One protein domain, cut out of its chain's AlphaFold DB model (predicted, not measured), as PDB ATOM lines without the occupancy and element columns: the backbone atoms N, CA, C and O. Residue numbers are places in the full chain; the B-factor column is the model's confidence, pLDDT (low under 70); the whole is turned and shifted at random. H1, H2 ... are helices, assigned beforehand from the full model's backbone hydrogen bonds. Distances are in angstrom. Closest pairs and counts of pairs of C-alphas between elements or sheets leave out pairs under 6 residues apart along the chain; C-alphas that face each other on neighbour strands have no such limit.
ATOM      1  N   ARG A   2      17.901  32.595  52.898       27.70
ATOM      2  CA  ARG A   2      18.762  32.208  51.770       27.70
ATOM      3  C   ARG A   2      17.813  31.669  50.711       27.70
ATOM      4  O   ARG A   2      17.120  30.695  50.976       27.70
ATOM      5  N   LEU A   3      17.710  32.351  49.574       34.09
ATOM      6  CA  LEU A   3      17.039  31.786  48.409       34.09
ATOM      7  C   LEU A   3      17.720  30.440  48.146       34.09
ATOM      8  O   LEU A   3      18.937  30.418  47.940       34.09
ATOM      9  N   ALA A   4      16.965  29.339  48.231       41.84
ATOM     10  CA  ALA A   4      17.428  28.036  47.766       41.84
ATOM     11  C   ALA A   4      18.065  28.268  46.394       41.84
ATOM     12  O   ALA A   4      17.484  28.999  45.584       41.84
ATOM     13  N   LYS A   5      19.292  27.775  46.178       42.09
ATOM     14  CA  LYS A   5      20.050  28.053  44.948       42.09
ATOM     15  C   LYS A   5      19.157  27.739  43.753       42.09
ATOM     16  O   LYS A   5      18.933  26.571  43.441       42.09
ATOM     17  N   VAL A   6      18.637  28.784  43.110       41.44
ATOM     18  CA  VAL A   6      17.794  28.631  41.930       41.44
ATOM     19  C   VAL A   6      18.673  27.953  40.880       41.44
ATOM     20  O   VAL A   6      19.797  28.418  40.654       41.44
ATOM     21  N   PRO A   7      18.240  26.826  40.289       47.66
ATOM     22  CA  PRO A   7      19.015  26.173  39.244       47.66
ATOM     23  C   PRO A   7      19.299  27.174  38.121       47.66
ATOM     24  O   PRO A   7      18.488  28.058  37.845       47.66
ATOM     25  N   SER A   8      20.469  27.056  37.485       43.97
ATOM     26  CA  SER A   8      20.900  27.960  36.410       43.97
ATOM     27  C   SER A   8      19.762  28.205  35.410       43.97
ATOM     28  O   SER A   8      19.205  27.246  34.861       43.97
ATOM     29  N   THR A   9      19.428  29.473  35.170       44.78
ATOM     30  CA  THR A   9      18.298  29.911  34.331       44.78
ATOM     31  C   THR A   9      18.363  29.362  32.904       44.78
ATOM     32  O   THR A   9      17.327  29.083  32.316       44.78
ATOM     33  N   GLU A  10      19.561  29.082  32.383       45.62
ATOM     34  CA  GLU A  10      19.773  28.499  31.047       45.62
ATOM     35  C   GLU A  10      19.269  27.052  30.884       45.62
ATOM     36  O   GLU A  10      19.077  26.591  29.762       45.62
ATOM     37  N   LYS A  11      19.059  26.309  31.981       54.97
ATOM     38  CA  LYS A  11      18.664  24.882  31.955       54.97
ATOM     39  C   LYS A  11      17.248  24.620  32.458       54.97
ATOM     40  O   LYS A  11      16.814  23.469  32.490       54.97
ATOM     41  N   THR A  12      16.536  25.663  32.872       58.56
ATOM     42  CA  THR A  12      15.247  25.528  33.555       58.56
ATOM     43  C   THR A  12      14.124  25.915  32.600       58.56
ATOM     44  O   THR A  12      14.160  26.986  32.004       58.56
ATOM     45  N   SER A  13      13.128  25.039  32.423       65.81
ATOM     46  CA  SER A  13      11.975  25.323  31.554       65.81
ATOM     47  C   SER A  13      11.274  26.616  31.983       65.81
ATOM     48  O   SER A  13      11.045  26.824  33.175       65.81
ATOM     49  N   SER A  14      10.868  27.452  31.022       70.31
ATOM     50  CA  SER A  14      10.151  28.709  31.283       70.31
ATOM     51  C   SER A  14       8.900  28.513  32.147       70.31
ATOM     52  O   SER A  14       8.583  29.378  32.955       70.31
ATOM     53  N   GLY A  15       8.234  27.354  32.050       69.88
ATOM     54  CA  GLY A  15       7.065  27.025  32.875       69.88
ATOM     55  C   GLY A  15       7.372  26.761  34.356       69.88
ATOM     56  O   GLY A  15       6.457  26.774  35.172       69.88
ATOM     57  N   LEU A  16       8.639  26.532  34.716       72.75
ATOM     58  CA  LEU A  16       9.099  26.445  36.109       72.75
ATOM     59  C   LEU A  16       9.671  27.778  36.614       72.75
ATOM     60  O   LEU A  16       9.625  28.029  37.814       72.75
ATOM     61  N   LEU A  17      10.180  28.626  35.712       74.62
ATOM     62  CA  LEU A  17      10.641  29.982  36.033       74.62
ATOM     63  C   LEU A  17       9.470  30.950  36.257       74.62
ATOM     64  O   LEU A  17       9.532  31.793  37.145       74.62
ATOM     65  N   PHE A  18       8.391  30.788  35.487       79.88
ATOM     66  CA  PHE A  18       7.164  31.583  35.580       79.88
ATOM     67  C   PHE A  18       5.955  30.661  35.752       79.88
ATOM     68  O   PHE A  18       5.154  30.489  34.827       79.88
ATOM     69  N   PRO A  19       5.836  29.989  36.906       80.75
ATOM     70  CA  PRO A  19       4.806  28.991  37.080       80.75
ATOM     71  C   PRO A  19       3.439  29.669  37.239       80.75
ATOM     72  O   PRO A  19       3.250  30.555  38.068       80.75
ATOM     73  N   THR A  20       2.449  29.213  36.472       84.75
ATOM     74  CA  THR A  20       1.055  29.694  36.560       84.75
ATOM     75  C   THR A  20       0.291  29.116  37.758       84.75
ATOM     76  O   THR A  20      -0.881  29.417  37.968       84.75
ATOM     77  N   ARG A  21       0.952  28.270  38.554       84.94
ATOM     78  CA  ARG A  21       0.469  27.698  39.815       84.94
ATOM     79  C   ARG A  21       1.621  27.639  40.818       84.94
ATOM     80  O   ARG A  21       2.766  27.512  40.390       84.94
ATOM     81  N   PRO A  22       1.364  27.600  42.134       85.31
ATOM     82  CA  PRO A  22       2.414  27.311  43.101       85.31
ATOM     83  C   PRO A  22       3.136  25.998  42.764       85.31
ATOM     84  O   PRO A  22       2.496  24.988  42.418       85.31
ATOM     85  N   LEU A  23       4.468  26.000  42.878       87.06
ATOM     86  CA  LEU A  23       5.271  24.798  42.661       87.06
ATOM     87  C   LEU A  23       4.790  23.688  43.606       87.06
ATOM     88  O   LEU A  23       4.397  23.915  44.754       87.06
ATOM     89  N   GLY A  24       4.691  22.483  43.059       86.69
ATOM     90  CA  GLY A  24       4.382  21.279  43.812       86.69
ATOM     91  C   GLY A  24       5.665  20.595  44.256       86.69
ATOM     92  O   GLY A  24       6.752  20.907  43.774       86.69
ATOM     93  N   ILE A  25       5.535  19.601  45.125       89.88
ATOM     94  CA  ILE A  25       6.690  18.872  45.643       89.88
ATOM     95  C   ILE A  25       7.536  18.197  44.552       89.88
ATOM     96  O   ILE A  25       8.760  18.263  44.599       89.88
ATOM     97  N   HIS A  26       6.909  17.625  43.518       91.56
ATOM     98  CA  HIS A  26       7.644  17.030  42.394       91.56
ATOM     99  C   HIS A  26       8.462  18.070  41.622       91.56
ATOM    100  O   HIS A  26       9.569  17.773  41.187       91.56
ATOM    101  N   ASP A  27       7.932  19.291  41.480       90.00
ATOM    102  CA  ASP A  27       8.635  20.385  40.807       90.00
ATOM    103  C   ASP A  27       9.878  20.778  41.624       90.00
ATOM    104  O   ASP A  27      10.962  20.933  41.069       90.00
ATOM    105  N   ILE A  28       9.742  20.846  42.956       90.38
ATOM    106  CA  ILE A  28      10.853  21.133  43.874       90.38
ATOM    107  C   ILE A  28      11.934  20.046  43.776       90.38
ATOM    108  O   ILE A  28      13.099  20.386  43.601       90.38
ATOM    109  N   TYR A  29      11.577  18.756  43.800       91.69
ATOM    110  CA  TYR A  29      12.553  17.664  43.635       91.69
ATOM    111  C   TYR A  29      13.303  17.720  42.293       91.69
ATOM    112  O   TYR A  29      14.482  17.380  42.228       91.69
ATOM    113  N   ILE A  30      12.638  18.149  41.216       89.50
ATOM    114  CA  ILE A  30      13.260  18.283  39.889       89.50
ATOM    115  C   ILE A  30      14.209  19.490  39.831       89.50
ATOM    116  O   ILE A  30      15.248  19.418  39.164       89.50
ATOM    117  N   LEU A  31      13.855  20.592  40.496       87.75
ATOM    118  CA  LEU A  31      14.611  21.847  40.482       87.75
ATOM    119  C   LEU A  31      15.782  21.858  41.468       87.75
ATOM    120  O   LEU A  31      16.799  22.499  41.205       87.75
ATOM    121  N   HIS A  32      15.647  21.168  42.595       88.56
ATOM    122  CA  HIS A  32      16.643  21.177  43.653       88.56
ATOM    123  C   HIS A  32      17.898  20.392  43.237       88.56
ATOM    124  O   HIS A  32      17.812  19.272  42.731       88.56
ATOM    125  N   ALA A  33      19.080  20.975  43.455       85.56
ATOM    126  CA  ALA A  33      20.346  20.389  43.006       85.56
ATOM    127  C   ALA A  33      20.743  19.129  43.795       85.56
ATOM    128  O   ALA A  33      21.297  18.194  43.220       85.56
ATOM    129  N   ASP A  34      20.458  19.108  45.098       88.25
ATOM    130  CA  ASP A  34      20.796  17.994  45.992       88.25
ATOM    131  C   ASP A  34      19.680  17.730  47.022       88.25
ATOM    132  O   ASP A  34      19.811  18.081  48.190       88.25
ATOM    133  N   PRO A  35      18.512  17.221  46.590       90.81
ATOM    134  CA  PRO A  35      17.313  17.156  47.432       90.81
ATOM    135  C   PRO A  35      17.386  16.126  48.569       90.81
ATOM    136  O   PRO A  35      16.523  16.135  49.442       90.81
ATOM    137  N   PHE A  36      18.380  15.234  48.551       92.44
ATOM    138  CA  PHE A  36      18.503  14.115  49.491       92.44
ATOM    139  C   PHE A  36      19.621  14.314  50.529       92.44
ATOM    140  O   PHE A  36      19.866  13.424  51.347       92.44
ATOM    141  N   SER A  37      20.322  15.453  50.515       91.56
ATOM    142  CA  SER A  37      21.173  15.850  51.640       91.56
ATOM    143  C   SER A  37      20.337  16.390  52.798       91.56
ATOM    144  O   SER A  37      19.161  16.725  52.651       91.56
ATOM    145  N   LYS A  38      20.951  16.478  53.980       89.88
ATOM    146  CA  LYS A  38      20.294  17.011  55.178       89.88
ATOM    147  C   LYS A  38      19.921  18.485  54.996       89.88
ATOM    148  O   LYS A  38      18.822  18.906  55.362       89.88
ATOM    149  N   GLU A  39      20.825  19.252  54.396       90.69
ATOM    150  CA  GLU A  39      20.612  20.647  54.032       90.69
ATOM    151  C   GLU A  39      19.491  20.757  52.994       90.69
ATOM    152  O   GLU A  39      18.523  21.474  53.233       90.69
ATOM    153  N   GLY A  40      19.551  19.971  51.912       90.94
ATOM    154  CA  GLY A  40      18.530  19.992  50.863       90.94
ATOM    155  C   GLY A  40      17.134  19.616  51.358       90.94
ATOM    156  O   GLY A  40      16.159  20.287  51.038       90.94
ATOM    157  N   SER A  41      17.025  18.608  52.224       90.38
ATOM    158  CA  SER A  41      15.764  18.255  52.887       90.38
ATOM    159  C   SER A  41      15.186  19.426  53.692       90.38
ATOM    160  O   SER A  41      13.976  19.658  53.684       90.38
ATOM    161  N   THR A  42      16.039  20.179  54.392       90.69
ATOM    162  CA  THR A  42      15.611  21.351  55.170       90.69
ATOM    163  C   THR A  42      15.149  22.479  54.244       90.69
ATOM    164  O   THR A  42      14.082  23.046  54.465       90.69
ATOM    165  N   GLU A  43      15.886  22.740  53.161       92.50
ATOM    166  CA  GLU A  43      15.518  23.731  52.141       92.50
ATOM    167  C   GLU A  43      14.178  23.387  51.473       92.50
ATOM    168  O   GLU A  43      13.329  24.262  51.305       92.50
ATOM    169  N   ILE A  44      13.932  22.111  51.161       91.44
ATOM    170  CA  ILE A  44      12.647  21.644  50.618       91.44
ATOM    171  C   ILE A  44      11.507  21.902  51.606       91.44
ATOM    172  O   ILE A  44      10.455  22.405  51.203       91.44
ATOM    173  N   ALA A  45      11.700  21.573  52.885       91.19
ATOM    174  CA  ALA A  45      10.701  21.812  53.922       91.19
ATOM    175  C   ALA A  45      10.368  23.307  54.058       91.19
ATOM    176  O   ALA A  45       9.192  23.667  54.134       91.19
ATOM    177  N   ASP A  46      11.383  24.171  54.028       91.06
ATOM    178  CA  ASP A  46      11.209  25.621  54.097       91.06
ATOM    179  C   ASP A  46      10.526  26.176  52.829       91.06
ATOM    180  O   ASP A  46       9.641  27.030  52.922       91.06
ATOM    181  N   CYS A  47      10.857  25.656  51.640       90.44
ATOM    182  CA  CYS A  47      10.171  26.003  50.391       90.44
ATOM    183  C   CYS A  47       8.689  25.608  50.413       90.44
ATOM    184  O   CYS A  47       7.843  26.374  49.953       90.44
ATOM    185  N   LEU A  48       8.356  24.428  50.940       89.06
ATOM    186  CA  LEU A  48       6.968  23.980  51.075       89.06
ATOM    187  C   LEU A  48       6.198  24.835  52.079       89.06
ATOM    188  O   LEU A  48       5.073  25.237  51.785       89.06
ATOM    189  N   LEU A  49       6.823  25.198  53.199       90.12
ATOM    190  CA  LEU A  49       6.225  26.112  54.165       90.12
ATOM    191  C   LEU A  49       5.927  27.473  53.524       90.12
ATOM    192  O   LEU A  49       4.821  27.985  53.664       90.12
ATOM    193  N   ALA A  50       6.870  28.025  52.758       90.25
ATOM    194  CA  ALA A  50       6.697  29.318  52.097       90.25
ATOM    195  C   ALA A  50       5.641  29.297  50.974       90.25
ATOM    196  O   ALA A  50       4.871  30.243  50.837       90.25
ATOM    197  N   LEU A  51       5.599  28.237  50.158       87.06
ATOM    198  CA  LEU A  51       4.725  28.164  48.977       87.06
ATOM    199  C   LEU A  51       3.339  27.578  49.261       87.06
ATOM    200  O   LEU A  51       2.404  27.816  48.496       87.06
ATOM    201  N   ARG A  52       3.216  26.740  50.293       84.50
ATOM    202  CA  ARG A  52       2.007  25.957  50.584       84.50
ATOM    203  C   ARG A  52       1.518  26.091  52.024       84.50
ATOM    204  O   ARG A  52       0.431  25.604  52.314       84.50
ATOM    205  N   GLY A  53       2.285  26.732  52.905       86.94
ATOM    206  CA  GLY A  53       1.879  26.990  54.286       86.94
ATOM    207  C   GLY A  53       1.973  25.787  55.224       86.94
ATOM    208  O   GLY A  53       1.456  25.865  56.331       86.94
ATOM    209  N   PHE A  54       2.615  24.684  54.822       85.12
ATOM    210  CA  PHE A  54       2.787  23.509  55.681       85.12
ATOM    211  C   PHE A  54       4.223  22.988  55.667       85.12
ATOM    212  O   PHE A  54       4.944  23.116  54.677       85.12
ATOM    213  N   ARG A  55       4.620  22.363  56.778       87.25
ATOM    214  CA  ARG A  55       5.923  21.719  56.957       87.25
ATOM    215  C   ARG A  55       5.726  20.196  57.002       87.25
ATOM    216  O   ARG A  55       4.707  19.763  57.531       87.25
ATOM    217  N   PRO A  56       6.647  19.385  56.448       85.75
ATOM    218  CA  PRO A  56       6.605  17.941  56.657       85.75
ATOM    219  C   PRO A  56       6.643  17.605  58.156       85.75
ATOM    220  O   PRO A  56       7.416  18.205  58.902       85.75
ATOM    221  N   GLU A  57       5.804  16.660  58.568       80.94
ATOM    222  CA  GLU A  57       5.715  16.148  59.942       80.94
ATOM    223  C   GLU A  57       6.708  15.000  60.181       80.94
ATOM    224  O   GLU A  57       7.253  14.851  61.272       80.94
ATOM    225  N   GLY A  58       6.956  14.195  59.146       78.75
ATOM    226  CA  GLY A  58       7.890  13.077  59.158       78.75
ATOM    227  C   GLY A  58       9.229  13.406  58.502       78.75
ATOM    228  O   GLY A  58       9.448  14.481  57.940       78.75
ATOM    229  N   ASN A  59      10.135  12.430  58.536       83.81
ATOM    230  CA  ASN A  59      11.437  12.559  57.893       83.81
ATOM    231  C   ASN A  59      11.268  12.569  56.372       83.81
ATOM    232  O   ASN A  59      10.672  11.662  55.795       83.81
ATOM    233  N   LEU A  60      11.797  13.588  55.702       91.06
ATOM    234  CA  LEU A  60      11.906  13.551  54.248       91.06
ATOM    235  C   LEU A  60      12.960  12.512  53.825       91.06
ATOM    236  O   LEU A  60      13.857  12.193  54.610       91.06
ATOM    237  N   PRO A  61      12.883  11.991  52.588       93.19
ATOM    238  CA  PRO A  61      13.885  11.069  52.076       93.19
ATOM    239  C   PRO A  61      15.280  11.700  52.046       93.19
ATOM    240  O   PRO A  61      15.479  12.752  51.436       93.19
ATOM    241  N   ILE A  62      16.247  11.032  52.668       93.19
ATOM    242  CA  ILE A  62      17.640  11.484  52.754       93.19
ATOM    243  C   ILE A  62      18.600  10.331  52.486       93.19
ATOM    244  O   ILE A  62      18.249   9.161  52.623       93.19
ATOM    245  N   PHE A  63      19.843  10.640  52.125       90.50
ATOM    246  CA  PHE A  63      20.890   9.624  52.072       90.50
ATOM    247  C   PHE A  63      21.092   8.967  53.440       90.50
ATOM    248  O   PHE A  63      21.175   9.651  54.464       90.50
ATOM    249  N   LYS A  64      21.269   7.644  53.450       88.12
ATOM    250  CA  LYS A  64      21.663   6.896  54.642       88.12
ATOM    251  C   LYS A  64      22.935   7.494  55.235       88.12
ATOM    252  O   LYS A  64      23.896   7.791  54.520       88.12
ATOM    253  N   ASN A  65      22.938   7.690  56.552       84.12
ATOM    254  CA  ASN A  65      23.999   8.391  57.286       84.12
ATOM    255  C   ASN A  65      24.282   9.824  56.790       84.12
ATOM    256  O   ASN A  65      25.358  10.354  57.062       84.12
ATOM    257  N   SER A  66      23.364  10.443  56.036       81.94
ATOM    258  CA  SER A  66      23.543  11.758  55.399       81.94
ATOM    259  C   SER A  66      24.773  11.847  54.480       81.94
ATOM    260  O   SER A  66      25.333  12.924  54.291       81.94
ATOM    261  N   LYS A  67      25.224  10.716  53.913       80.75
ATOM    262  CA  LYS A  67      26.414  10.659  53.055       80.75
ATOM    263  C   LYS A  67      26.028  10.483  51.584       80.75
ATOM    264  O   LYS A  67      25.460   9.446  51.237       80.75
ATOM    265  N   PRO A  68      26.394  11.424  50.692       78.56
ATOM    266  CA  PRO A  68      26.207  11.242  49.259       78.56
ATOM    267  C   PRO A  68      26.841   9.933  48.774       78.56
ATOM    268  O   PRO A  68      27.953   9.583  49.172       78.56
ATOM    269  N   GLY A  69      26.132   9.206  47.913       77.50
ATOM    270  CA  GLY A  69      26.587   7.925  47.368       77.50
ATOM    271  C   GLY A  69      26.160   6.689  48.165       77.50
ATOM    272  O   GLY A  69      26.343   5.580  47.664       77.50
ATOM    273  N   TYR A  70      25.565   6.864  49.347       83.38
ATOM    274  CA  TYR A  70      24.854   5.801  50.059       83.38
ATOM    275  C   TYR A  70      23.410   5.669  49.540       83.38
ATOM    276  O   TYR A  70      22.918   6.583  48.874       83.38
ATOM    277  N   PRO A  71      22.707   4.557  49.830       88.75
ATOM    278  CA  PRO A  71      21.288   4.425  49.506       88.75
ATOM    279  C   PRO A  71      20.449   5.540  50.139       88.75
ATOM    280  O   PRO A  71      20.749   5.990  51.243       88.75
ATOM    281  N   ILE A  72      19.391   5.973  49.453       91.50
ATOM    282  CA  ILE A  72      18.411   6.919  50.001       91.50
ATOM    283  C   ILE A  72      17.444   6.132  50.887       91.50
ATOM    284  O   ILE A  72      16.860   5.142  50.445       91.50
ATOM    285  N   GLU A  73      17.279   6.567  52.130       91.25
ATOM    286  CA  GLU A  73      16.269   6.043  53.041       91.25
ATOM    287  C   GLU A  73      14.957   6.778  52.791       91.25
ATOM    288  O   GLU A  73      14.893   8.006  52.829       91.25
ATOM    289  N   ILE A  74      13.912   6.010  52.494       91.12
ATOM    290  CA  ILE A  74      12.593   6.526  52.139       91.12
ATOM    291  C   ILE A  74      11.618   6.010  53.198       91.12
ATOM    292  O   ILE A  74      11.283   4.825  53.177       91.12
TER     293      ILE A  74
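AT A GLANCE: This is residues 2 to 74 of the 230 residues of an uncharacterized protein of Kuenenia stuttgartiensis (UniProt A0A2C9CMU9). You are looking at a model with little regular structure, mostly loops round one longer helix, H3, with the short H2 beside it at a steep angle. The tiny H1 lies toward one end of the long axis, and residues 62 to 73 fold back at the other. The printed part has 73 residues with three named helices, H1, H2, H3, and no named strand; it is all helix by class, with 26 residues in named elements. It is compact, radius of gyration of the C-alphas 12.8 A, spanning 36 by 28 by 21 A.

HOW THE PARTS SIT: After residues 2 to 13, find H1, residues 14 to 17, close but not clearly touching H2, residues 25 to 31; their closest C-alphas, Leu 16 and Asp 27, are 7.7 A apart. H2 is close but not clearly touching H3, residues 38 to 52; their closest C-alphas, Ile 28 and Ile 44, are 7.0 A apart, at a steep tilt of 56 degrees, opposite ways. H1 and H3 are apart. In H2 and H3 every O i to N i+4 pair is within hydrogen-bond range; H1 is too short for one. Residues 62 to 63 pair antiparallel with 72 to 73.

IN THESE COORDINATES: Find C-alpha 14 at (10.151, 28.709, 31.283), where H1 begins, 4.9 A long. H2 is 9.9 A long; H3 runs 20.9 A to C-alpha 52 at (2.007, 25.957, 50.584).

THE WHOLE: The farthest C-alphas, Thr 20 and Asn 65, are 37.5 A apart. The printed part has no cut, and both links between helices are short. Confidence is low, under 70, at residues 2 to 13 and 15.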